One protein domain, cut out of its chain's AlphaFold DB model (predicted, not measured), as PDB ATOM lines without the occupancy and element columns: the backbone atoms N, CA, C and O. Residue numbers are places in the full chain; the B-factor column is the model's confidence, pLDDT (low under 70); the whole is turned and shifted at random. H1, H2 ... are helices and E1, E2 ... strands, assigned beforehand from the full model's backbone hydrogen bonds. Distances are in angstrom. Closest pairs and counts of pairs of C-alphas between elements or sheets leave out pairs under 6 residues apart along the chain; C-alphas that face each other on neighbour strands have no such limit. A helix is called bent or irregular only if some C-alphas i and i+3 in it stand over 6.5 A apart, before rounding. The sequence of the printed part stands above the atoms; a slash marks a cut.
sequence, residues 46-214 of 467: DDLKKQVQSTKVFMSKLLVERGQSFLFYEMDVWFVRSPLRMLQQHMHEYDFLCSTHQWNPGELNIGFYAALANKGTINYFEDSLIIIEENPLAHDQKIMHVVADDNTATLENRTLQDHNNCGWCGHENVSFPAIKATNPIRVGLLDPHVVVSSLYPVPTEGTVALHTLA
ATOM      1  N   ASP A  46      -4.803 -16.498 -11.216       65.81
ATOM      2  CA  ASP A  46      -4.908 -17.599 -12.184       65.81
ATOM      3  C   ASP A  46      -4.283 -17.257 -13.557       65.81
ATOM      4  O   ASP A  46      -3.930 -18.154 -14.324       65.81
ATOM      5  N   ASP A  47      -4.115 -15.967 -13.881       71.81
ATOM      6  CA  ASP A  47      -3.448 -15.497 -15.100       71.81
ATOM      7  C   ASP A  47      -2.014 -15.022 -14.812       71.81
ATOM      8  O   ASP A  47      -1.748 -13.831 -14.621       71.81
ATOM      9  N   LEU A  48      -1.069 -15.969 -14.827       66.12
ATOM     10  CA  LEU A  48       0.356 -15.705 -14.602       66.12
ATOM     11  C   LEU A  48       0.920 -14.641 -15.559       66.12
ATOM     12  O   LEU A  48       1.768 -13.850 -15.154       66.12
ATOM     13  N   LYS A  49       0.457 -14.578 -16.819       64.69
ATOM     14  CA  LYS A  49       0.956 -13.587 -17.790       64.69
ATOM     15  C   LYS A  49       0.564 -12.176 -17.351       64.69
ATOM     16  O   LYS A  49       1.428 -11.301 -17.298       64.69
ATOM     17  N   LYS A  50      -0.701 -11.970 -16.975       69.12
ATOM     18  CA  LYS A  50      -1.164 -10.689 -16.418       69.12
ATOM     19  C   LYS A  50      -0.509 -10.373 -15.081       69.12
ATOM     20  O   LYS A  50      -0.175  -9.215 -14.829       69.12
ATOM     21  N   GLN A  51      -0.303 -11.377 -14.232       72.56
ATOM     22  CA  GLN A  51       0.355 -11.200 -12.941       72.56
ATOM     23  C   GLN A  51       1.798 -10.719 -13.132       72.56
ATOM     24  O   GLN A  51       2.174  -9.718 -12.535       72.56
ATOM     25  N   VAL A  52       2.577 -11.336 -14.026       71.12
ATOM     26  CA  VAL A  52       3.948 -10.905 -14.361       71.12
ATOM     27  C   VAL A  52       3.963  -9.485 -14.930       71.12
ATOM     28  O   VAL A  52       4.711  -8.636 -14.442       71.12
ATOM     29  N   GLN A  53       3.118  -9.222 -15.933       71.94
ATOM     30  CA  GLN A  53       3.045  -7.941 -16.640       71.94
ATOM     31  C   GLN A  53       2.728  -6.781 -15.686       71.94
ATOM     32  O   GLN A  53       3.374  -5.735 -15.727       71.94
ATOM     33  N   SER A  54       1.746  -6.971 -14.801       81.56
ATOM     34  CA  SER A  54       1.306  -5.938 -13.861       81.56
ATOM     35  C   SER A  54       2.221  -5.812 -12.645       81.56
ATOM     36  O   SER A  54       2.453  -4.696 -12.191       81.56
ATOM     37  N   THR A  55       2.787  -6.910 -12.131       87.06
ATOM     38  CA  THR A  55       3.524  -6.909 -10.857       87.06
ATOM     39  C   THR A  55       4.721  -5.965 -10.875       87.06
ATOM     40  O   THR A  55       4.886  -5.188  -9.935       87.06
ATOM     41  N   LYS A  56       5.542  -5.981 -11.935       89.06
ATOM     42  CA  LYS A  56       6.734  -5.117 -11.992       89.06
ATOM     43  C   LYS A  56       6.372  -3.632 -12.044       89.06
ATOM     44  O   LYS A  56       6.993  -2.830 -11.357       89.06
ATOM     45  N   VAL A  57       5.337  -3.271 -12.803       92.94
ATOM     46  CA  VAL A  57       4.900  -1.876 -12.960       92.94
ATOM     47  C   VAL A  57       4.172  -1.404 -11.701       92.94
ATOM     48  O   VAL A  57       4.440  -0.318 -11.192       92.94
ATOM     49  N   PHE A  58       3.314  -2.256 -11.140       92.12
ATOM     50  CA  PHE A  58       2.605  -2.003  -9.891       92.12
ATOM     51  C   PHE A  58       3.570  -1.810  -8.723       92.12
ATOM     52  O   PHE A  58       3.408  -0.873  -7.940       92.12
ATOM     53  N   MET A  59       4.603  -2.653  -8.615       93.25
ATOM     54  CA  MET A  59       5.570  -2.509  -7.533       93.25
ATOM     55  C   MET A  59       6.426  -1.266  -7.655       93.25
ATOM     56  O   MET A  59       6.612  -0.560  -6.662       93.25
ATOM     57  N   SER A  60       6.840  -0.944  -8.873       95.50
ATOM     58  CA  SER A  60       7.509   0.311  -9.173       95.50
ATOM     59  C   SER A  60       6.666   1.523  -8.775       95.50
ATOM     60  O   SER A  60       7.175   2.397  -8.073       95.50
ATOM     61  N   LYS A  61       5.362   1.536  -9.103       95.94
ATOM     62  CA  LYS A  61       4.414   2.579  -8.671       95.94
ATOM     63  C   LYS A  61       4.360   2.711  -7.149       95.94
ATOM     64  O   LYS A  61       4.530   3.811  -6.627       95.94
ATOM     65  N   LEU A  62       4.181   1.603  -6.426       95.00
ATOM     66  CA  LEU A  62       4.092   1.628  -4.961       95.00
ATOM     67  C   LEU A  62       5.377   2.136  -4.283       95.00
ATOM     68  O   LEU A  62       5.295   2.751  -3.218       95.00
ATOM     69  N   LEU A  63       6.555   1.883  -4.860       95.88
ATOM     70  CA  LEU A  63       7.821   2.411  -4.340       95.88
ATOM     71  C   LEU A  63       7.910   3.932  -4.527       95.88
ATOM     72  O   LEU A  63       8.175   4.652  -3.559       95.88
ATOM     73  N   VAL A  64       7.610   4.444  -5.726       97.44
ATOM     74  CA  VAL A  64       7.693   5.894  -5.989       97.44
ATOM     75  C   VAL A  64       6.614   6.686  -5.257       97.44
ATOM     76  O   VAL A  64       6.900   7.780  -4.772       97.44
ATOM     77  N   GLU A  65       5.412   6.129  -5.072       97.19
ATOM     78  CA  GLU A  65       4.353   6.730  -4.246       97.19
ATOM     79  C   GLU A  65       4.772   6.883  -2.779       97.19
ATOM     80  O   GLU A  65       4.355   7.821  -2.100       97.19
ATOM     81  N   ARG A  66       5.643   5.992  -2.289       96.44
ATOM     82  CA  ARG A  66       6.240   6.077  -0.948       96.44
ATOM     83  C   ARG A  66       7.477   6.968  -0.878       96.44
ATOM     84  O   ARG A  66       8.107   7.040   0.176       96.44
ATOM     85  N   GLY A  67       7.841   7.647  -1.965       97.06
ATOM     86  CA  GLY A  67       9.034   8.487  -2.004       97.06
ATOM     87  C   GLY A  67      10.343   7.693  -2.076       97.06
ATOM     88  O   GLY A  67      11.389   8.236  -1.732       97.06
ATOM     89  N   GLN A  68      10.304   6.418  -2.482       95.56
ATOM     90  CA  GLN A  68      11.488   5.562  -2.570       95.56
ATOM     91  C   GLN A  68      11.981   5.451  -4.013       95.56
ATOM     92  O   GLN A  68      11.345   4.814  -4.852       95.56
ATOM     93  N   SER A  69      13.125   6.073  -4.298       95.31
ATOM     94  CA  SER A  69      13.882   5.809  -5.526       95.31
ATOM     95  C   SER A  69      14.466   4.399  -5.470       95.31
ATOM     96  O   SER A  69      14.889   3.955  -4.401       95.31
ATOM     97  N   PHE A  70      14.521   3.703  -6.601       95.31
ATOM     98  CA  PHE A  70      14.912   2.295  -6.619       95.31
ATOM     99  C   PHE A  70      15.673   1.907  -7.891       95.31
ATOM    100  O   PHE A  70      15.608   2.589  -8.917       95.31
ATOM    101  N   LEU A  71      16.386   0.782  -7.803       95.38
ATOM    102  CA  LEU A  71      16.931   0.035  -8.931       95.38
ATOM    103  C   LEU A  71      16.160  -1.284  -9.033       95.38
ATOM    104  O   LEU A  71      16.120  -2.048  -8.072       95.38
ATOM    105  N   PHE A  72      15.567  -1.547 -10.189       94.88
ATOM    106  CA  PHE A  72      14.922  -2.808 -10.520       94.88
ATOM    107  C   PHE A  72      15.809  -3.619 -11.458       94.88
ATOM    108  O   PHE A  72      16.398  -3.076 -12.397       94.88
ATOM    109  N   TYR A  73      15.848  -4.929 -11.235       93.25
ATOM    110  CA  TYR A  73      16.391  -5.876 -12.194       93.25
ATOM    111  C   TYR A  73      15.707  -7.247 -12.073       93.25
ATOM    112  O   TYR A  73      15.277  -7.643 -10.988       93.25
ATOM    113  N   GLU A  74      15.581  -7.962 -13.190       89.31
ATOM    114  CA  GLU A  74      15.019  -9.317 -13.230       89.31
ATOM    115  C   GLU A  74      16.005 -10.362 -12.667       89.31
ATOM    116  O   GLU A  74      17.211 -10.134 -12.564       89.31
ATOM    117  N   MET A  75      15.497 -11.535 -12.265       84.31
ATOM    118  CA  MET A  75      16.306 -12.591 -11.621       84.31
ATOM    119  C   MET A  75      17.381 -13.211 -12.534       84.31
ATOM    120  O   MET A  75      18.241 -13.955 -12.067       84.31
ATOM    121  N   ASP A  76      17.307 -12.946 -13.828       85.19
ATOM    122  CA  ASP A  76      18.233 -13.334 -14.890       85.19
ATOM    123  C   ASP A  76      19.080 -12.148 -15.381       85.19
ATOM    124  O   ASP A  76      19.562 -12.125 -16.519       85.19
ATOM    125  N   VAL A  77      19.282 -11.166 -14.504       89.75
ATOM    126  CA  VAL A  77      20.325 -10.153 -14.628       89.75
ATOM    127  C   VAL A  77      21.471 -10.493 -13.681       89.75
ATOM    128  O   VAL A  77      21.280 -10.633 -12.474       89.75
ATOM    129  N   TRP A  78      22.686 -10.578 -14.223       88.12
ATOM    130  CA  TRP A  78      23.904 -10.835 -13.452       88.12
ATOM    131  C   TRP A  78      24.835  -9.637 -13.476       88.12
ATOM    132  O   TRP A  78      25.208  -9.140 -14.540       88.12
ATOM    133  N   PHE A  79      25.283  -9.215 -12.298       88.00
ATOM    134  CA  PHE A  79      26.241  -8.127 -12.168       88.00
ATOM    135  C   PHE A  79      27.679  -8.633 -12.287       88.00
ATOM    136  O   PHE A  79      28.112  -9.564 -11.603       88.00
ATOM    137  N   VAL A  80      28.447  -7.962 -13.144       86.75
ATOM    138  CA  VAL A  80      29.907  -8.104 -13.217       86.75
ATOM    139  C   VAL A  80      30.618  -7.025 -12.408       86.75
ATOM    140  O   VAL A  80      31.782  -7.204 -12.051       86.75
ATOM    141  N   ARG A  81      29.943  -5.896 -12.143       86.56
ATOM    142  CA  ARG A  81      30.461  -4.734 -11.407       86.56
ATOM    143  C   ARG A  81      29.325  -3.976 -10.728       86.56
ATOM    144  O   ARG A  81      28.168  -4.115 -11.112       86.56
ATOM    145  N   SER A  82      29.678  -3.115  -9.778       88.69
ATOM    146  CA  SER A  82      28.711  -2.220  -9.142       88.69
ATOM    147  C   SER A  82      28.091  -1.236 -10.141       88.69
ATOM    148  O   SER A  82      28.837  -0.543 -10.845       88.69
ATOM    149  N   PRO A  83      26.751  -1.098 -10.174       91.75
ATOM    150  CA  PRO A  83      26.076  -0.065 -10.946       91.75
ATOM    151  C   PRO A  83      26.149   1.318 -10.289       91.75
ATOM    152  O   PRO A  83      25.796   2.292 -10.944       91.75
ATOM    153  N   LEU A  84      26.613   1.452  -9.037       90.00
ATOM    154  CA  LEU A  84      26.554   2.713  -8.283       90.00
ATOM    155  C   LEU A  84      27.179   3.891  -9.027       90.00
ATOM    156  O   LEU A  84      26.578   4.958  -9.109       90.00
ATOM    157  N   ARG A  85      28.370   3.694  -9.601       87.69
ATOM    158  CA  ARG A  85      29.062   4.753 -10.344       87.69
ATOM    159  C   ARG A  85      28.265   5.188 -11.572       87.69
ATOM    160  O   ARG A  85      28.149   6.381 -11.818       87.69
ATOM    161  N   MET A  86      27.713   4.226 -12.309       91.94
ATOM    162  CA  MET A  86      26.865   4.485 -13.473       91.94
ATOM    163  C   MET A  86      25.600   5.249 -13.053       91.94
ATOM    164  O   MET A  86      25.280   6.280 -13.637       91.94
ATOM    165  N   LEU A  87      24.943   4.829 -11.972       92.62
ATOM    166  CA  LEU A  87      23.749   5.503 -11.462       92.62
ATOM    167  C   LEU A  87      24.057   6.937 -11.009       92.62
ATOM    168  O   LEU A  87      23.341   7.860 -11.380       92.62
ATOM    169  N   GLN A  88      25.153   7.163 -10.280       89.88
ATOM    170  CA  GLN A  88      25.589   8.507  -9.873       89.88
ATOM    171  C   GLN A  88      25.886   9.418 -11.075       89.88
ATOM    172  O   GLN A  88      25.607  10.617 -11.034       89.88
ATOM    173  N   GLN A  89      26.434   8.848 -12.151       90.44
ATOM    174  CA  GLN A  89      26.763   9.576 -13.373       90.44
ATOM    175  C   GLN A  89      25.541   9.964 -14.207       90.44
ATOM    176  O   GLN A  89      25.624  10.965 -14.902       90.44
ATOM    177  N   HIS A  90      24.428   9.230 -14.147       92.00
ATOM    178  CA  HIS A  90      23.291   9.468 -15.050       92.00
ATOM    179  C   HIS A  90      22.013   9.936 -14.345       92.00
ATOM    180  O   HIS A  90      21.263  10.736 -14.899       92.00
ATOM    181  N   MET A  91      21.755   9.513 -13.104       92.38
ATOM    182  CA  MET A  91      20.478   9.788 -12.426       92.38
ATOM    183  C   MET A  91      20.269  11.261 -12.038       92.38
ATOM    184  O   MET A  91      19.191  11.624 -11.590       92.38
ATOM    185  N   HIS A  92      21.268  12.136 -12.194       92.19
ATOM    186  CA  HIS A  92      21.064  13.579 -12.023       92.19
ATOM    187  C   HIS A  92      20.435  14.243 -13.267       92.19
ATOM    188  O   HIS A  92      19.856  15.328 -13.170       92.19
ATOM    189  N   GLU A  93      20.518  13.589 -14.429       93.94
ATOM    190  CA  GLU A  93      19.976  14.068 -15.706       93.94
ATOM    191  C   GLU A  93      18.606  13.464 -16.034       93.94
ATOM    192  O   GLU A  93      17.820  14.093 -16.743       93.94
ATOM    193  N   TYR A  94      18.304  12.285 -15.490       96.69
ATOM    194  CA  TYR A  94      17.116  11.503 -15.824       96.69
ATOM    195  C   TYR A  94      16.285  11.161 -14.589       96.69
ATOM    196  O   TYR A  94      16.814  10.912 -13.509       96.69
ATOM    197  N   ASP A  95      14.971  11.110 -14.774       97.44
ATOM    198  CA  ASP A  95      14.019  10.654 -13.758       97.44
ATOM    199  C   ASP A  95      13.836   9.130 -13.814       97.44
ATOM    200  O   ASP A  95      13.566   8.488 -12.798       97.44
ATOM    201  N   PHE A  96      14.017   8.555 -15.005       97.38
ATOM    202  CA  PHE A  96      13.932   7.127 -15.287       97.38
ATOM    203  C   PHE A  96      15.064   6.736 -16.238       97.38
ATOM    204  O   PHE A  96      15.218   7.344 -17.293       97.38
ATOM    205  N   LEU A  97      15.862   5.737 -15.871       96.62
ATOM    206  CA  LEU A  97      17.017   5.275 -16.637       96.62
ATOM    207  C   LEU A  97      16.880   3.779 -16.895       96.62
ATOM    208  O   LEU A  97      16.792   3.003 -15.950       96.62
ATOM    209  N   CYS A  98      16.875   3.364 -18.156       95.75
ATOM    210  CA  CYS A  98      16.561   1.987 -18.525       95.75
ATOM    211  C   CYS A  98      17.623   1.390 -19.446       95.75
ATOM    212  O   CYS A  98      18.275   2.104 -20.210       95.75
ATOM    213  N   SER A  99      17.814   0.075 -19.357       95.25
ATOM    214  CA  SER A  99      18.702  -0.640 -20.271       95.25
ATOM    215  C   SER A  99      18.128  -0.746 -21.684       95.25
ATOM    216  O   SER A  99      16.943  -0.497 -21.912       95.25
ATOM    217  N   THR A 100      18.979  -1.113 -22.639       92.50
ATOM    218  CA  THR A 100      18.610  -1.318 -24.044       92.50
ATOM    219  C   THR A 100      19.064  -2.692 -24.536       92.50
ATOM    220  O   THR A 100      19.821  -3.396 -23.855       92.50
ATOM    221  N   HIS A 101      18.579  -3.120 -25.703       89.75
ATOM    222  CA  HIS A 101      19.039  -4.364 -26.331       89.75
ATOM    223  C   HIS A 101      20.396  -4.164 -27.006       89.75
ATOM    224  O   HIS A 101      20.601  -3.190 -27.726       89.75
ATOM    225  N   GLN A 102      21.306  -5.133 -26.859       88.25
ATOM    226  CA  GLN A 102      22.669  -5.032 -27.399       88.25
ATOM    227  C   GLN A 102      22.689  -4.793 -28.916       88.25
ATOM    228  O   GLN A 102      23.493  -4.016 -29.424       88.25
ATOM    229  N   TRP A 103      21.802  -5.481 -29.636       84.62
ATOM    230  CA  TRP A 103      21.714  -5.428 -31.096       84.62
ATOM    231  C   TRP A 103      20.634  -4.465 -31.598       84.62
ATOM    232  O   TRP A 103      20.455  -4.332 -32.807       84.62
ATOM    233  N   ASN A 104      19.924  -3.802 -30.682       84.00
ATOM    234  CA  ASN A 104      18.915  -2.801 -31.001       84.00
ATOM    235  C   ASN A 104      18.865  -1.713 -29.909       84.00
ATOM    236  O   ASN A 104      17.969  -1.713 -29.063       84.00
ATOM    237  N   PRO A 105      19.837  -0.783 -29.901       83.69
ATOM    238  CA  PRO A 105      19.992   0.190 -28.819       83.69
ATOM    239  C   PRO A 105      18.880   1.244 -28.759       83.69
ATOM    240  O   PRO A 105      18.799   1.984 -27.786       83.69
ATOM    241  N   GLY A 106      18.027   1.333 -29.786       82.19
ATOM    242  CA  GLY A 106      16.840   2.187 -29.757       82.19
ATOM    243  C   GLY A 106      15.703   1.605 -28.917       82.19
ATOM    244  O   GLY A 106      14.764   2.322 -28.600       82.19
ATOM    245  N   GLU A 107      15.772   0.326 -28.544       80.50
ATOM    246  CA  GLU A 107      14.709  -0.347 -27.808       80.50
ATOM    247  C   GLU A 107      15.031  -0.504 -26.328       80.50
ATOM    248  O   GLU A 107      16.058  -1.073 -25.951       80.50
ATOM    249  N   LEU A 108      14.088  -0.070 -25.489       88.88
ATOM    250  CA  LEU A 108      14.088  -0.360 -24.060       88.88
ATOM    251  C   LEU A 108      14.120  -1.862 -23.785       88.88
ATOM    252  O   LEU A 108      13.364  -2.645 -24.366       88.88
ATOM    253  N   ASN A 109      14.923  -2.225 -22.795       91.12
ATOM    254  CA  ASN A 109      14.879  -3.499 -22.117       91.12
ATOM    255  C   ASN A 109      14.558  -3.258 -20.638       91.12
ATOM    256  O   ASN A 109      15.375  -2.725 -19.886       91.12
ATOM    257  N   ILE A 110      13.357  -3.651 -20.212       92.06
ATOM    258  CA  ILE A 110      12.880  -3.387 -18.844       92.06
ATOM    259  C   ILE A 110      13.316  -4.458 -17.837       92.06
ATOM    260  O   ILE A 110      12.819  -4.476 -16.712       92.06
ATOM    261  N   GLY A 111      14.235  -5.345 -18.225       92.06
ATOM    262  CA  GLY A 111      14.879  -6.268 -17.300       92.06
ATOM    263  C   GLY A 111      15.833  -5.565 -16.338       92.06
ATOM    264  O   GLY A 111      16.200  -6.147 -15.327       92.06
ATOM    265  N   PHE A 112      16.209  -4.311 -16.617       95.25
ATOM    266  CA  PHE A 112      17.018  -3.462 -15.746       95.25
ATOM    267  C   PHE A 112      16.635  -1.988 -15.923       95.25
ATOM    268  O   PHE A 112      16.750  -1.444 -17.025       95.25
ATOM    269  N   TYR A 113      16.228  -1.320 -14.843       97.06
ATOM    270  CA  TYR A 113      15.985   0.125 -14.841       97.06
ATOM    271  C   TYR A 113      16.081   0.735 -13.441       97.06
ATOM    272  O   TYR A 113      15.881   0.062 -12.436       97.06
ATOM    273  N   ALA A 114      16.356   2.033 -13.375       97.19
ATOM    274  CA  ALA A 114      16.332   2.833 -12.159       97.19
ATOM    275  C   ALA A 114      15.314   3.970 -12.289       97.19
ATOM    276  O   ALA A 114      15.148   4.545 -13.366       97.19
ATOM    277  N   ALA A 115      14.654   4.311 -11.185       97.75
ATOM    278  CA  ALA A 115      13.670   5.388 -11.139       97.75
ATOM    279  C   ALA A 115      13.872   6.258  -9.895       97.75
ATOM    280  O   ALA A 115      14.068   5.749  -8.786       97.75
ATOM    281  N   LEU A 116      13.804   7.578 -10.074       97.19
ATOM    282  CA  LEU A 116      13.694   8.520  -8.964       97.19
ATOM    283  C   LEU A 116      12.253   8.584  -8.479       97.19
ATOM    284  O   LEU A 116      11.338   8.613  -9.287       97.19
ATOM    285  N   ALA A 117      12.036   8.701  -7.172       97.56
ATOM    286  CA  ALA A 117      10.697   8.963  -6.665       97.56
ATOM    287  C   ALA A 117      10.306  10.432  -6.853       97.56
ATOM    288  O   ALA A 117      10.755  11.321  -6.127       97.56
ATOM    289  N   ASN A 118       9.436  10.685  -7.826       96.94
ATOM    290  CA  ASN A 118       8.827  11.990  -8.050       96.94
ATOM    291  C   ASN A 118       7.431  11.863  -8.682       96.94
ATOM    292  O   ASN A 118       7.017  10.789  -9.117       96.94
ATOM    293  N   LYS A 119       6.699  12.983  -8.763       96.75
ATOM    294  CA  LYS A 119       5.343  13.013  -9.335       96.75
ATOM    295  C   LYS A 119       5.287  12.472 -10.765       96.75
ATOM    296  O   LYS A 119       4.354  11.755 -11.093       96.75
ATOM    297  N   GLY A 120       6.284  12.783 -11.592       97.00
ATOM    298  CA  GLY A 120       6.318  12.314 -12.973       97.00
ATOM    299  C   GLY A 120       6.464  10.800 -13.080       97.00
ATOM    300  O   GLY A 120       5.736  10.169 -13.834       97.00
ATOM    301  N   THR A 121       7.336  10.191 -12.279       97.31
ATOM    302  CA  THR A 121       7.493   8.725 -12.274       97.31
ATOM    303  C   THR A 121       6.266   7.993 -11.730       97.31
ATOM    304  O   THR A 121       5.952   6.910 -12.216       97.31
ATOM    305  N   ILE A 122       5.524   8.588 -10.784       97.31
ATOM    306  CA  ILE A 122       4.224   8.057 -10.339       97.31
ATOM    307  C   ILE A 122       3.253   8.020 -11.524       97.31
ATOM    308  O   ILE A 122       2.694   6.965 -11.812       97.31
ATOM    309  N   ASN A 123       3.121   9.142 -12.242       96.25
ATOM    310  CA  ASN A 123       2.303   9.239 -13.453       96.25
ATOM    311  C   ASN A 123       2.744   8.231 -14.528       96.25
ATOM    312  O   ASN A 123       1.908   7.530 -15.075       96.25
ATOM    313  N   TYR A 124       4.047   8.094 -14.777       96.62
ATOM    314  CA  TYR A 124       4.587   7.150 -15.759       96.62
ATOM    315  C   TYR A 124       4.156   5.697 -15.489       96.62
ATOM    316  O   TYR A 124       3.708   4.996 -16.400       96.62
ATOM    317  N   PHE A 125       4.263   5.231 -14.238       96.38
ATOM    318  CA  PHE A 125       3.830   3.875 -13.892       96.38
ATOM    319  C   PHE A 125       2.302   3.740 -13.849       96.38
ATOM    320  O   PHE A 125       1.786   2.674 -14.172       96.38
ATOM    321  N   GLU A 126       1.571   4.794 -13.482       94.88
ATOM    322  CA  GLU A 126       0.105   4.822 -13.540       94.88
ATOM    323  C   GLU A 126      -0.411   4.706 -14.981       94.88
ATOM    324  O   GLU A 126      -1.191   3.801 -15.270       94.88
ATOM    325  N   ASP A 127       0.102   5.532 -15.894       94.25
ATOM    326  CA  ASP A 127      -0.225   5.504 -17.324       94.25
ATOM    327  C   ASP A 127       0.110   4.130 -17.935       94.25
ATOM    328  O   ASP A 127      -0.676   3.556 -18.690       94.25
ATOM    329  N   SER A 128       1.246   3.545 -17.537       93.62
ATOM    330  CA  SER A 128       1.631   2.190 -17.951       93.62
ATOM    331  C   SER A 128       0.636   1.126 -17.471       93.62
ATOM    332  O   SER A 128       0.299   0.222 -18.232       93.62
ATOM    333  N   LEU A 129       0.150   1.210 -16.226       92.06
ATOM    334  CA  LEU A 129      -0.841   0.265 -15.690       92.06
ATOM    335  C   LEU A 129      -2.198   0.390 -16.388       92.06
ATOM    336  O   LEU A 129      -2.814  -0.637 -16.661       92.06
ATOM    337  N   ILE A 130      -2.627   1.613 -16.713       90.56
ATOM    338  CA  ILE A 130      -3.859   1.858 -17.476       90.56
ATOM    339  C   ILE A 130      -3.769   1.160 -18.840       90.56
ATOM    340  O   ILE A 130      -4.646   0.372 -19.192       90.56
ATOM    341  N   ILE A 131      -2.665   1.350 -19.573       89.12
ATOM    342  CA  ILE A 131      -2.478   0.686 -20.872       89.12
ATOM    343  C   ILE A 131      -2.404  -0.842 -20.721       89.12
ATOM    344  O   ILE A 131      -2.929  -1.557 -21.577       89.12
ATOM    345  N   ILE A 132      -1.766  -1.361 -19.662       87.81
ATOM    346  CA  ILE A 132      -1.712  -2.808 -19.371       87.81
ATOM    347  C   ILE A 132      -3.120  -3.385 -19.198       87.81
ATOM    348  O   ILE A 132      -3.406  -4.453 -19.740       87.81
ATOM    349  N   GLU A 133      -3.992  -2.691 -18.467       86.69
ATOM    350  CA  GLU A 133      -5.374  -3.118 -18.239       86.69
ATOM    351  C   GLU A 133      -6.184  -3.143 -19.544       86.69
ATOM    352  O   GLU A 133      -6.917  -4.100 -19.804       86.69
ATOM    353  N   GLU A 134      -5.993  -2.142 -20.404       86.56
ATOM    354  CA  GLU A 134      -6.646  -2.050 -21.714       86.56
ATOM    355  C   GLU A 134      -6.079  -3.047 -22.742       86.56
ATOM    356  O   GLU A 134      -6.791  -3.482 -23.650       86.56
ATOM    357  N   ASN A 135      -4.810  -3.446 -22.595       83.69
ATOM    358  CA  ASN A 135      -4.076  -4.286 -23.547       83.69
ATOM    359  C   ASN A 135      -3.414  -5.500 -22.863       83.69
ATOM    360  O   ASN A 135      -2.188  -5.653 -22.903       83.69
ATOM    361  N   PRO A 136      -4.198  -6.441 -22.303       78.06
ATOM    362  CA  PRO A 136      -3.679  -7.553 -21.495       78.06
ATOM    363  C   PRO A 136      -2.840  -8.583 -22.270       78.06
ATOM    364  O   PRO A 136      -2.242  -9.481 -21.681       78.06
ATOM    365  N   LEU A 137      -2.838  -8.523 -23.605       76.44
ATOM    366  CA  LEU A 137      -2.023  -9.406 -24.444       76.44
ATOM    367  C   LEU A 137      -0.672  -8.789 -24.811       76.44
ATOM    368  O   LEU A 137       0.269  -9.546 -25.084       76.44
ATOM    369  N   ALA A 138      -0.560  -7.460 -24.740       79.62
ATOM    370  CA  ALA A 138       0.663  -6.746 -25.048       79.62
ATOM    371  C   ALA A 138       1.766  -7.062 -24.029       79.62
ATOM    372  O   ALA A 138       1.523  -7.427 -22.883       79.62
ATOM    373  N   HIS A 139       3.014  -6.930 -24.460       82.06
ATOM    374  CA  HIS A 139       4.168  -7.118 -23.587       82.06
ATOM    375  C   HIS A 139       4.412  -5.829 -22.783       82.06
ATOM    376  O   HIS A 139       4.457  -4.751 -23.375       82.06
ATOM    377  N   ASP A 140       4.612  -5.931 -21.467       85.31
ATOM    378  CA  ASP A 140       4.927  -4.810 -20.551       85.31
ATOM    379  C   ASP A 140       6.031  -3.871 -21.074       85.31
ATOM    380  O   ASP A 140       5.854  -2.658 -21.081       85.31
ATOM    381  N   GLN A 141       7.135  -4.418 -21.590       87.81
ATOM    382  CA  GLN A 141       8.235  -3.659 -22.191       87.81
ATOM    383  C   GLN A 141       7.768  -2.710 -23.296       87.81
ATOM    384  O   GLN A 141       8.246  -1.582 -23.369       87.81
ATOM    385  N   LYS A 142       6.834  -3.154 -24.146       84.19
ATOM    386  CA  LYS A 142       6.300  -2.328 -25.238       84.19
ATOM    387  C   LYS A 142       5.479  -1.173 -24.686       84.19
ATOM    388  O   LYS A 142       5.618  -0.051 -25.149       84.19
ATOM    389  N   ILE A 143       4.656  -1.455 -23.682       88.62
ATOM    390  CA  ILE A 143       3.811  -0.451 -23.037       88.62
ATOM    391  C   ILE A 143       4.684   0.612 -22.371       88.62
ATOM    392  O   ILE A 143       4.533   1.796 -22.644       88.62
ATOM    393  N   MET A 144       5.666   0.189 -21.575       92.06
ATOM    394  CA  MET A 144       6.611   1.098 -20.926       92.06
ATOM    395  C   MET A 144       7.425   1.926 -21.935       92.06
ATOM    396  O   MET A 144       7.750   3.080 -21.650       92.06
ATOM    397  N   HIS A 145       7.728   1.371 -23.113       90.06
ATOM    398  CA  HIS A 145       8.369   2.095 -24.214       90.06
ATOM    399  C   HIS A 145       7.474   3.178 -24.799       90.06
ATOM    400  O   HIS A 145       7.898   4.324 -24.887       90.06
ATOM    401  N   VAL A 146       6.227   2.845 -25.119       89.94
ATOM    402  CA  VAL A 146       5.250   3.812 -25.631       89.94
ATOM    403  C   VAL A 146       5.056   4.972 -24.654       89.94
ATOM    404  O   VAL A 146       5.151   6.134 -25.045       89.94
ATOM    405  N   VAL A 147       4.879   4.677 -23.363       93.00
ATOM    406  CA  VAL A 147       4.723   5.724 -22.342       93.00
ATOM    407  C   VAL A 147       5.996   6.573 -22.225       93.00
ATOM    408  O   VAL A 147       5.915   7.786 -22.027       93.00
ATOM    409  N   ALA A 148       7.185   5.980 -22.370       92.88
ATOM    410  CA  ALA A 148       8.453   6.712 -22.342       92.88
ATOM    411  C   ALA A 148       8.612   7.653 -23.548       92.88
ATOM    412  O   ALA A 148       9.030   8.807 -23.386       92.88
ATOM    413  N   ASP A 149       8.233   7.188 -24.736       91.00
ATOM    414  CA  ASP A 149       8.234   7.984 -25.963       91.00
ATOM    415  C   ASP A 149       7.262   9.160 -25.868       91.00
ATOM    416  O   ASP A 149       7.624  10.286 -26.214       91.00
ATOM    417  N   ASP A 150       6.063   8.931 -25.333       92.12
ATOM    418  CA  ASP A 150       5.050   9.967 -25.126       92.12
ATOM    419  C   ASP A 150       5.488  11.027 -24.104       92.12
ATOM    420  O   ASP A 150       5.270  12.230 -24.299       92.12
ATOM    421  N   ASN A 151       6.171  10.611 -23.033       94.44
ATOM    422  CA  ASN A 151       6.789  11.527 -22.071       94.44
ATOM    423  C   ASN A 151       7.856  12.401 -22.744       94.44
ATOM    424  O   ASN A 151       7.850  13.625 -22.584       94.44
ATOM    425  N   THR A 152       8.724  11.790 -23.552       90.75
ATOM    426  CA  THR A 152       9.778  12.490 -24.301       90.75
ATOM    427  C   THR A 152       9.182  13.466 -25.314       90.75
ATOM    428  O   THR A 152       9.547  14.640 -25.342       90.75
ATOM    429  N   ALA A 153       8.198  13.025 -26.101       90.00
ATOM    430  CA  ALA A 153       7.489  13.868 -27.054       90.00
ATOM    431  C   ALA A 153       6.790  15.052 -26.365       90.00
ATOM    432  O   ALA A 153       6.825  16.168 -26.884       90.00
ATOM    433  N   THR A 154       6.221  14.838 -25.174       91.69
ATOM    434  CA  THR A 154       5.605  15.903 -24.372       91.69
ATOM    435  C   THR A 154       6.638  16.934 -23.901       91.69
ATOM    436  O   THR A 154       6.381  18.131 -24.023       91.69
ATOM    437  N   LEU A 155       7.816  16.511 -23.419       92.56
ATOM    438  CA  LEU A 155       8.906  17.432 -23.046       92.56
ATOM    439  C   LEU A 155       9.424  18.241 -24.238       92.56
ATOM    440  O   LEU A 155       9.739  19.424 -24.105       92.56
ATOM    441  N   GLU A 156       9.503  17.609 -25.406       91.31
ATOM    442  CA  GLU A 156      10.028  18.202 -26.637       91.31
ATOM    443  C   GLU A 156       8.978  19.003 -27.426       91.31
ATOM    444  O   GLU A 156       9.287  19.540 -28.490       91.31
ATOM    445  N   ASN A 157       7.737  19.097 -26.930       89.88
ATOM    446  CA  ASN A 157       6.592  19.670 -27.647       89.88
ATOM    447  C   ASN A 157       6.389  19.069 -29.054       89.88
ATOM    448  O   ASN A 157       5.970  19.762 -29.986       89.88
ATOM    449  N   ARG A 158       6.683  17.775 -29.223       88.31
ATOM    450  CA  ARG A 158       6.378  17.036 -30.451       88.31
ATOM    451  C   ARG A 158       4.905  16.641 -30.485       88.31
ATOM    452  O   ARG A 158       4.262  16.443 -29.456       88.31
ATOM    453  N   THR A 159       4.367  16.507 -31.694       85.31
ATOM    454  CA  THR A 159       3.017  15.980 -31.895       85.31
ATOM    455  C   THR A 159       2.970  14.524 -31.445       85.31
ATOM    456  O   THR A 159       3.668  13.687 -32.015       85.31
ATOM    457  N   LEU A 160       2.132  14.241 -30.450       82.19
ATOM    458  CA  LEU A 160       1.806  12.882 -30.029       82.19
ATOM    459  C   LEU A 160       1.031  12.175 -31.144       82.19
ATOM    460  O   LEU A 160       0.146  12.770 -31.765       82.19
ATOM    461  N   GLN A 161       1.385  10.926 -31.415       77.12
ATOM    462  CA  GLN A 161       0.732  10.096 -32.420       77.12
ATOM    463  C   GLN A 161       0.432   8.741 -31.810       77.12
ATOM    464  O   GLN A 161       1.244   8.232 -31.042       77.12
ATOM    465  N   ASP A 162      -0.710   8.161 -32.175       74.94
ATOM    466  CA  ASP A 162      -1.016   6.790 -31.788       74.94
ATOM    467  C   ASP A 162       0.100   5.867 -32.267       74.94
ATOM    468  O   ASP A 162       0.560   5.940 -33.418       74.94
ATOM    469  N   HIS A 163       0.514   4.974 -31.379       74.12
ATOM    470  CA  HIS A 163       1.619   4.064 -31.625       74.12
ATOM    471  C   HIS A 163       1.101   2.887 -32.436       74.12
ATOM    472  O   HIS A 163       0.768   1.822 -31.919       74.12
ATOM    473  N   ASN A 164       0.972   3.127 -33.740       58.53
ATOM    474  CA  ASN A 164       0.479   2.162 -34.704       58.53
ATOM    475  C   ASN A 164       1.625   1.318 -35.240       58.53
ATOM    476  O   ASN A 164       2.551   1.846 -35.851       58.53
ATOM    477  N   ASN A 165       1.485  -0.001 -35.109       53.91
ATOM    478  CA  ASN A 165       2.233  -0.965 -35.905       53.91
ATOM    479  C   ASN A 165       3.742  -0.674 -35.894       53.91
ATOM    480  O   ASN A 165       4.340  -0.442 -36.950       53.91
ATOM    481  N   CYS A 166       4.358  -0.630 -34.703       49.75
ATOM    482  CA  CYS A 166       5.807  -0.481 -34.658       49.75
ATOM    483  C   CYS A 166       6.392  -1.649 -35.476       49.75
ATOM    484  O   CYS A 166       6.162  -2.824 -35.190       49.75
ATOM    485  N   GLY A 167       7.085  -1.346 -36.578       43.91
ATOM    486  CA  GLY A 167       7.580  -2.373 -37.512       43.91
ATOM    487  C   GLY A 167       8.527  -3.391 -36.859       43.91
ATOM    488  O   GLY A 167       8.880  -4.399 -37.461       43.91
ATOM    489  N   TRP A 168       8.897  -3.120 -35.610       45.25
ATOM    490  CA  TRP A 168       9.786  -3.858 -34.739       45.25
ATOM    491  C   TRP A 168       9.069  -4.842 -33.799       45.25
ATOM    492  O   TRP A 168       9.682  -5.794 -33.327       45.25
ATOM    493  N   CYS A 169       7.761  -4.682 -33.540       45.47
ATOM    494  CA  CYS A 169       7.068  -5.414 -32.470       45.47
ATOM    495  C   CYS A 169       6.592  -6.837 -32.829       45.47
ATOM    496  O   CYS A 169       5.898  -7.460 -32.016       45.47
ATOM    497  N   GLY A 170       6.994  -7.360 -33.990       42.03
ATOM    498  CA  GLY A 170       7.118  -8.784 -34.326       42.03
ATOM    499  C   GLY A 170       5.867  -9.667 -34.361       42.03
ATOM    500  O   GLY A 170       5.862 -10.621 -35.128       42.03
ATOM    501  N   HIS A 171       4.814  -9.412 -33.579       43.88
ATOM    502  CA  HIS A 171       3.770 -10.424 -33.394       43.88
ATOM    503  C   HIS A 171       2.334  -9.942 -33.193       43.88
ATOM    504  O   HIS A 171       1.447 -10.785 -33.284       43.88
ATOM    505  N   GLU A 172       2.035  -8.655 -33.002       53.31
ATOM    506  CA  GLU A 172       0.636  -8.232 -32.830       53.31
ATOM    507  C   GLU A 172       0.410  -6.822 -33.400       53.31
ATOM    508  O   GLU A 172       1.160  -5.900 -33.083       53.31
ATOM    509  N   ASN A 173      -0.631  -6.658 -34.226       59.97
ATOM    510  CA  ASN A 173      -1.135  -5.360 -34.695       59.97
ATOM    511  C   ASN A 173      -1.865  -4.644 -33.539       59.97
ATOM    512  O   ASN A 173      -3.075  -4.429 -33.609       59.97
ATOM    513  N   VAL A 174      -1.162  -4.353 -32.445       66.12
ATOM    514  CA  VAL A 174      -1.712  -3.598 -31.312       66.12
ATOM    515  C   VAL A 174      -1.388  -2.126 -31.530       66.12
ATOM    516  O   VAL A 174      -0.252  -1.777 -31.848       66.12
ATOM    517  N   SER A 175      -2.411  -1.288 -31.408       75.19
ATOM    518  CA  SER A 175      -2.288   0.165 -31.407       75.19
ATOM    519  C   SER A 175      -2.462   0.643 -29.975       75.19
ATOM    520  O   SER A 175      -3.397   0.208 -29.302       75.19
ATOM    521  N   PHE A 176      -1.562   1.507 -29.518       80.81
ATOM    522  CA  PHE A 176      -1.679   2.144 -28.212       80.81
ATOM    523  C   PHE A 176      -2.075   3.611 -28.405       80.81
ATOM    524  O   PHE A 176      -1.429   4.298 -29.210       80.81
ATOM    525  N   PRO A 177      -3.113   4.099 -27.701       79.75
ATOM    526  CA  PRO A 177      -3.474   5.507 -27.755       79.75
ATOM    527  C   PRO A 177      -2.332   6.346 -27.184       79.75
ATOM    528  O   PRO A 177      -1.733   5.975 -26.174       79.75
ATOM    529  N   ALA A 178      -2.037   7.479 -27.818       82.94
ATOM    530  CA  ALA A 178      -1.018   8.377 -27.290       82.94
ATOM    531  C   ALA A 178      -1.477   9.024 -25.974       82.94
ATOM    532  O   ALA A 178      -2.595   9.545 -25.876       82.94
ATOM    533  N   ILE A 179      -0.598   9.055 -24.974       85.44
ATOM    534  CA  ILE A 179      -0.877   9.636 -23.661       85.44
ATOM    535  C   ILE A 179      -0.139  10.961 -23.515       85.44
ATOM    536  O   ILE A 179       1.085  11.042 -23.544       85.44
ATOM    537  N   LYS A 180      -0.885  12.041 -23.276       88.00
ATOM    538  CA  LYS A 180      -0.270  13.315 -22.899       88.00
ATOM    539  C   LYS A 180       0.090  13.297 -21.416       88.00
ATOM    540  O   LYS A 180      -0.769  13.547 -20.569       88.00
ATOM    541  N   ALA A 181       1.362  13.052 -21.117       88.75
ATOM    542  CA  ALA A 181       1.862  12.994 -19.750       88.75
ATOM    543  C   ALA A 181       1.596  14.308 -18.988       88.75
ATOM    544  O   ALA A 181       1.982  15.396 -19.423       88.75
ATOM    545  N   THR A 182       0.943  14.209 -17.825       89.69
ATOM    546  CA  THR A 182       0.607  15.384 -16.992       89.69
ATOM    547  C   THR A 182       1.847  15.970 -16.313       89.69
ATOM    548  O   THR A 182       1.984  17.187 -16.201       89.69
ATOM    549  N   ASN A 183       2.759  15.103 -15.874       94.00
ATOM    550  CA  ASN A 183       4.051  15.456 -15.294       94.00
ATOM    551  C   ASN A 183       5.124  14.680 -16.069       94.00
ATOM    552  O   ASN A 183       5.491  13.589 -15.636       94.00
ATOM    553  N   PRO A 184       5.562  15.168 -17.240       94.94
ATOM    554  CA  PRO A 184       6.417  14.369 -18.098       94.94
ATOM    555  C   PRO A 184       7.803  14.153 -17.474       94.94
ATOM    556  O   PRO A 184       8.358  15.065 -16.854       94.94
ATOM    557  N   ILE A 185       8.355  12.952 -17.643       96.69
ATOM    558  CA  ILE A 185       9.663  12.556 -17.102       96.69
ATOM    559  C   ILE A 185      10.770  12.581 -18.151       96.69
ATOM    560  O   ILE A 185      10.541  12.289 -19.325       96.69
ATOM    561  N   ARG A 186      12.003  12.868 -17.716       96.69
ATOM    562  CA  ARG A 186      13.198  12.673 -18.545       96.69
ATOM    563  C   ARG A 186      13.595  11.203 -18.518       96.69
ATOM    564  O   ARG A 186      14.045  10.703 -17.484       96.69
ATOM    565  N   VAL A 187      13.445  10.537 -19.657       95.75
ATOM    566  CA  VAL A 187      13.839   9.139 -19.849       95.75
ATOM    567  C   VAL A 187      15.253   9.072 -20.418       95.75
ATOM    568  O   VAL A 187      15.551   9.682 -21.442       95.75
ATOM    569  N   GLY A 188      16.125   8.333 -19.741       95.06
ATOM    570  CA  GLY A 188      17.473   8.017 -20.188       95.06
ATOM    571  C   GLY A 188      17.571   6.575 -20.666       95.06
ATOM    572  O   GLY A 188      17.002   5.662 -20.060       95.06
ATOM    573  N   LEU A 189      18.345   6.368 -21.728       94.38
ATOM    574  CA  LEU A 189      18.715   5.048 -22.227       94.38
ATOM    575  C   LEU A 189      20.175   4.776 -21.883       94.38
ATOM    576  O   LEU A 189      21.053   5.583 -22.189       94.38
ATOM    577  N   LEU A 190      20.439   3.636 -21.251       94.06
ATOM    578  CA  LEU A 190      21.803   3.173 -21.040       94.06
ATOM    579  C   LEU A 190      22.400   2.679 -22.355       94.06
ATOM    580  O   LEU A 190      21.729   2.023 -23.157       94.06
ATOM    581  N   ASP A 191      23.695   2.945 -22.519       91.69
ATOM    582  CA  ASP A 191      24.483   2.377 -23.606       91.69
ATOM    583  C   ASP A 191      24.369   0.834 -23.596       91.69
ATOM    584  O   ASP A 191      24.484   0.216 -22.525       91.69
ATOM    585  N   PRO A 192      24.158   0.194 -24.765       92.25
ATOM    586  CA  PRO A 192      23.954  -1.256 -24.894       92.25
ATOM    587  C   PRO A 192      25.131  -2.108 -24.390       92.25
ATOM    588  O   PRO A 192      25.003  -3.325 -24.248       92.25
ATOM    589  N   HIS A 193      26.294  -1.500 -24.139       92.19
ATOM    590  CA  HIS A 193      27.478  -2.155 -23.594       92.19
ATOM    591  C   HIS A 193      27.616  -2.020 -22.072       92.19
ATOM    592  O   HIS A 193      28.449  -2.718 -21.485       92.19
ATOM    593  N   VAL A 194      26.810  -1.171 -21.422       93.25
ATOM    594  CA  VAL A 194      26.781  -0.998 -19.959       93.25
ATOM    595  C   VAL A 194      25.930  -2.085 -19.309       93.25
ATOM    596  O   VAL A 194      26.413  -2.798 -18.428       93.25
ATOM    597  N   VAL A 195      24.691  -2.253 -19.774       94.31
ATOM    598  CA  VAL A 195      23.834  -3.391 -19.421       94.31
ATOM    599  C   VAL A 195      23.562  -4.165 -20.699       94.31
ATOM    600  O   VAL A 195      22.780  -3.740 -21.544       94.31
ATOM    601  N   VAL A 196      24.264  -5.284 -20.858       93.06
ATOM    602  CA  VAL A 196      24.263  -6.034 -22.112       93.06
ATOM    603  C   VAL A 196      23.095  -7.010 -22.114       93.06
ATOM    604  O   VAL A 196      23.173  -8.083 -21.510       93.06
ATOM    605  N   SER A 197      22.031  -6.636 -22.821       91.81
ATOM    606  CA  SER A 197      20.821  -7.448 -22.963       91.81
ATOM    607  C   SER A 197      20.802  -8.154 -24.317       91.81
ATOM    608  O   SER A 197      20.667  -7.509 -25.358       91.81
ATOM    609  N   SER A 198      20.972  -9.477 -24.330       86.81
ATOM    610  CA  SER A 198      20.980 -10.277 -25.564       86.81
ATOM    611  C   SER A 198      20.714 -11.756 -25.291       86.81
ATOM    612  O   SER A 198      20.871 -12.217 -24.166       86.81
ATOM    613  N   LEU A 199      20.374 -12.526 -26.330       79.62
ATOM    614  CA  LEU A 199      20.338 -13.996 -26.261       79.62
ATOM    615  C   LEU A 199      21.708 -14.568 -25.875       79.62
ATOM    616  O   LEU A 199      21.815 -15.477 -25.059       79.62
ATOM    617  N   TYR A 200      22.762 -13.989 -26.448       79.62
ATOM    618  CA  TYR A 200      24.153 -14.326 -26.165       79.62
ATOM    619  C   TYR A 200      24.902 -13.029 -25.857       79.62
ATOM    620  O   TYR A 200      25.491 -12.439 -26.766       79.62
ATOM    621  N   PRO A 201      24.828 -12.535 -24.608       86.62
ATOM    622  CA  PRO A 201      25.457 -11.279 -24.224       86.62
ATOM    623  C   PRO A 201      26.958 -11.289 -24.514       86.62
ATOM    624  O   PRO A 201      27.671 -12.197 -24.083       86.62
ATOM    625  N   VAL A 202      27.442 -10.263 -25.217       88.25
ATOM    626  CA  VAL A 202      28.878 -10.054 -25.455       88.25
ATOM    627  C   VAL A 202      29.374  -8.929 -24.538       88.25
ATOM    628  O   VAL A 202      29.206  -7.757 -24.892       88.25
ATOM    629  N   PRO A 203      29.933  -9.244 -23.352       89.25
ATOM    630  CA  PRO A 203      30.427  -8.231 -22.424       89.25
ATOM    631  C   PRO A 203      31.653  -7.497 -22.980       89.25
ATOM    632  O   PRO A 203      32.475  -8.072 -23.695       89.25
ATOM    633  N   THR A 204      31.806  -6.235 -22.591       89.38
ATOM    634  CA  THR A 204      32.975  -5.395 -22.876       89.38
ATOM    635  C   THR A 204      33.658  -4.963 -21.579       89.38
ATOM    636  O   THR A 204      33.184  -5.226 -20.470       89.38
ATOM    637  N   GLU A 205      34.768  -4.232 -21.696       87.69
ATOM    638  CA  GLU A 205      35.393  -3.589 -20.542       87.69
ATOM    639  C   GLU A 205      34.503  -2.543 -19.868       87.69
ATOM    640  O   GLU A 205      34.833  -2.149 -18.758       87.69
ATOM    641  N   GLY A 206      33.407  -2.082 -20.478       88.94
ATOM    642  CA  GLY A 206      32.461  -1.138 -19.872       88.94
ATOM    643  C   GLY A 206      31.291  -1.802 -19.142       88.94
ATOM    644  O   GLY A 206      30.563  -1.123 -18.423       88.94
ATOM    645  N   THR A 207      31.113  -3.116 -19.298       94.00
ATOM    646  CA  THR A 207      29.907  -3.807 -18.834       94.00
ATOM    647  C   THR A 207      29.794  -3.835 -17.312       94.00
ATOM    648  O   THR A 207      30.759  -4.121 -16.597       94.00
ATOM    649  N   VAL A 208      28.588  -3.539 -16.832       93.00
ATOM    650  CA  VAL A 208      28.165  -3.538 -15.425       93.00
ATOM    651  C   VAL A 208      27.297  -4.755 -15.129       93.00
ATOM    652  O   VAL A 208      27.513  -5.429 -14.120       93.00
ATOM    653  N   ALA A 209      26.359  -5.066 -16.024       93.06
ATOM    654  CA  ALA A 209      25.460  -6.200 -15.885       93.06
ATOM    655  C   ALA A 209      25.179  -6.880 -17.231       93.06
ATOM    656  O   ALA A 209      25.316  -6.278 -18.298       93.06
ATOM    657  N   LEU A 210      24.794  -8.148 -17.158       92.50
ATOM    658  CA  LEU A 210      24.408  -8.992 -18.280       92.50
ATOM    659  C   LEU A 210      22.967  -9.430 -18.070       92.50
ATOM    660  O   LEU A 210      22.649  -9.953 -17.008       92.50
ATOM    661  N   HIS A 211      22.130  -9.263 -19.084       91.81
ATOM    662  CA  HIS A 211      20.763  -9.762 -19.092       91.81
ATOM    663  C   HIS A 211      20.627 -10.777 -20.232       91.81
ATOM    664  O   HIS A 211      20.719 -10.425 -21.413       91.81
ATOM    665  N   THR A 212      20.459 -12.061 -19.897       86.00
ATOM    666  CA  THR A 212      20.301 -13.105 -20.923       86.00
ATOM    667  C   THR A 212      18.849 -13.199 -21.350       86.00
ATOM    668  O   THR A 212      17.993 -13.719 -20.628       86.00
ATOM    669  N   LEU A 213      18.587 -12.732 -22.560       81.81
ATOM    670  CA  LEU A 213      17.271 -12.800 -23.165       81.81
ATOM    671  C   LEU A 213      16.958 -14.226 -23.616       81.81
ATOM    672  O   LEU A 213      17.840 -15.066 -23.808       81.81
ATOM    673  N   ALA A 214      15.670 -14.494 -23.783       65.06
ATOM    674  CA  ALA A 214      15.161 -15.809 -24.130       65.06
ATOM    675  C   ALA A 214      14.717 -15.890 -25.595       65.06
ATOM    676  O   ALA A 214      13.748 -15.249 -25.982       65.06
TER     677      ALA A 214
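AT A GLANCE: This is residues 46 to 214 of the 467 residues of the protein "Hypothetical protein" of Skeletonema marinoi (UniProt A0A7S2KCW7). A twisted, branched sheet of seven strands forms one half of the domain, and three long helices, H1, H3 and H4, form the other half, H1 and H3 side by side and H4 across E4. The short H2 only grazes the sheet, apart from the other three helices, and a long stretch with no named element, residues 156 to 186, loops outside H4 before the chain returns to the sheet at E5. The printed part has 169 residues, with four named helices and seven named strands, which follow one another along the chain as H1, then E1 and E2, then H2, then E3 and E4, then H3 and H4, and last E5, E6 and E7; the class is mixed, helices and strands, and of the neighbour pairs E1 and E4, E2 and E7, and E3 and E4 are antiparallel, while E3 and E5, E3 and E6, and E6 and E7 are parallel. The whole is compact, with a radius of gyration of the C-alphas of 15.4 A, and rounded, spanning 40 by 36 by 34 A.

IN THESE COORDINATES: In the sheet, E3 is residues 96 to 101, 16.7 A long, and E4 is residues 104 to 115, 22.1 A long, bending by 83 degrees at residue 111. E1 is residues 70 to 73, E2 77 to 79, E5 187 to 189, E6 195 to 198, and E7 209 to 212, ending at C-alpha 212 (20.301, -13.105, -20.923). H1, residues 48 to 65, begins at C-alpha 48 (0.356, -15.705, -14.602) and is 25.0 A long; it has a kink of 30 degrees near residue 55 and is only just irregular, with C-alphas 53 and 56 6.6 A apart. H2 is residues 84 to 90, H3 119 to 134, 22.9 A, and H4 140 to 155, 22.7 A.

HOW THE PARTS SIT: E4 lies on one side of E3, as a hairpin with it, antiparallel, with N 97 and O 114 at 2.9 A. On the other side of E3 are E5, parallel, with N 188 and O 96 at 2.8 A, and E6, parallel, with no N and O within hydrogen-bond range; C-alphas 101 and 197 face each other at 4.9 A. E1 is antiparallel to E4, N 72 and O 113 at 2.8 A. E7 is parallel to E6, N 196 and O 209 at 2.9 A, and antiparallel to E2, N 210 and O 78 at 2.8 A. H4 is on the sheet at a height of 8.4 A, over E4 and only just not over E5, on which 2 of its C-alphas fall; on the local plane it runs across E4 at 89 degrees, and the closest C-alphas are those of Ile 110 and Gln 141, 5.7 A. H3 touches H4 at a steep tilt of 47 degrees, opposite ways, with C-alphas Ser 128 and Met 144 closest at 5.9 A. H1 touches H3 at a shallow tilt of 19 degrees, opposite ways, with C-alphas Lys 61 and Phe 125 closest at 5.4 A. H1 and H3 only graze the sheet. In H2, H3 and H4 every O i to N i+4 pair is within hydrogen-bond range; in H1, 12 of 14 are.

THE WHOLE: The C-alphas of Asp 46 and Glu 205 are farthest apart, 43.5 A. The printed part has no cut, and the link from H4 to E5, 31 residues, is long. The mean pLDDT of the printed part is 86.7; residues 46, 48 to 50, 164 to 174 and 214 are under 70.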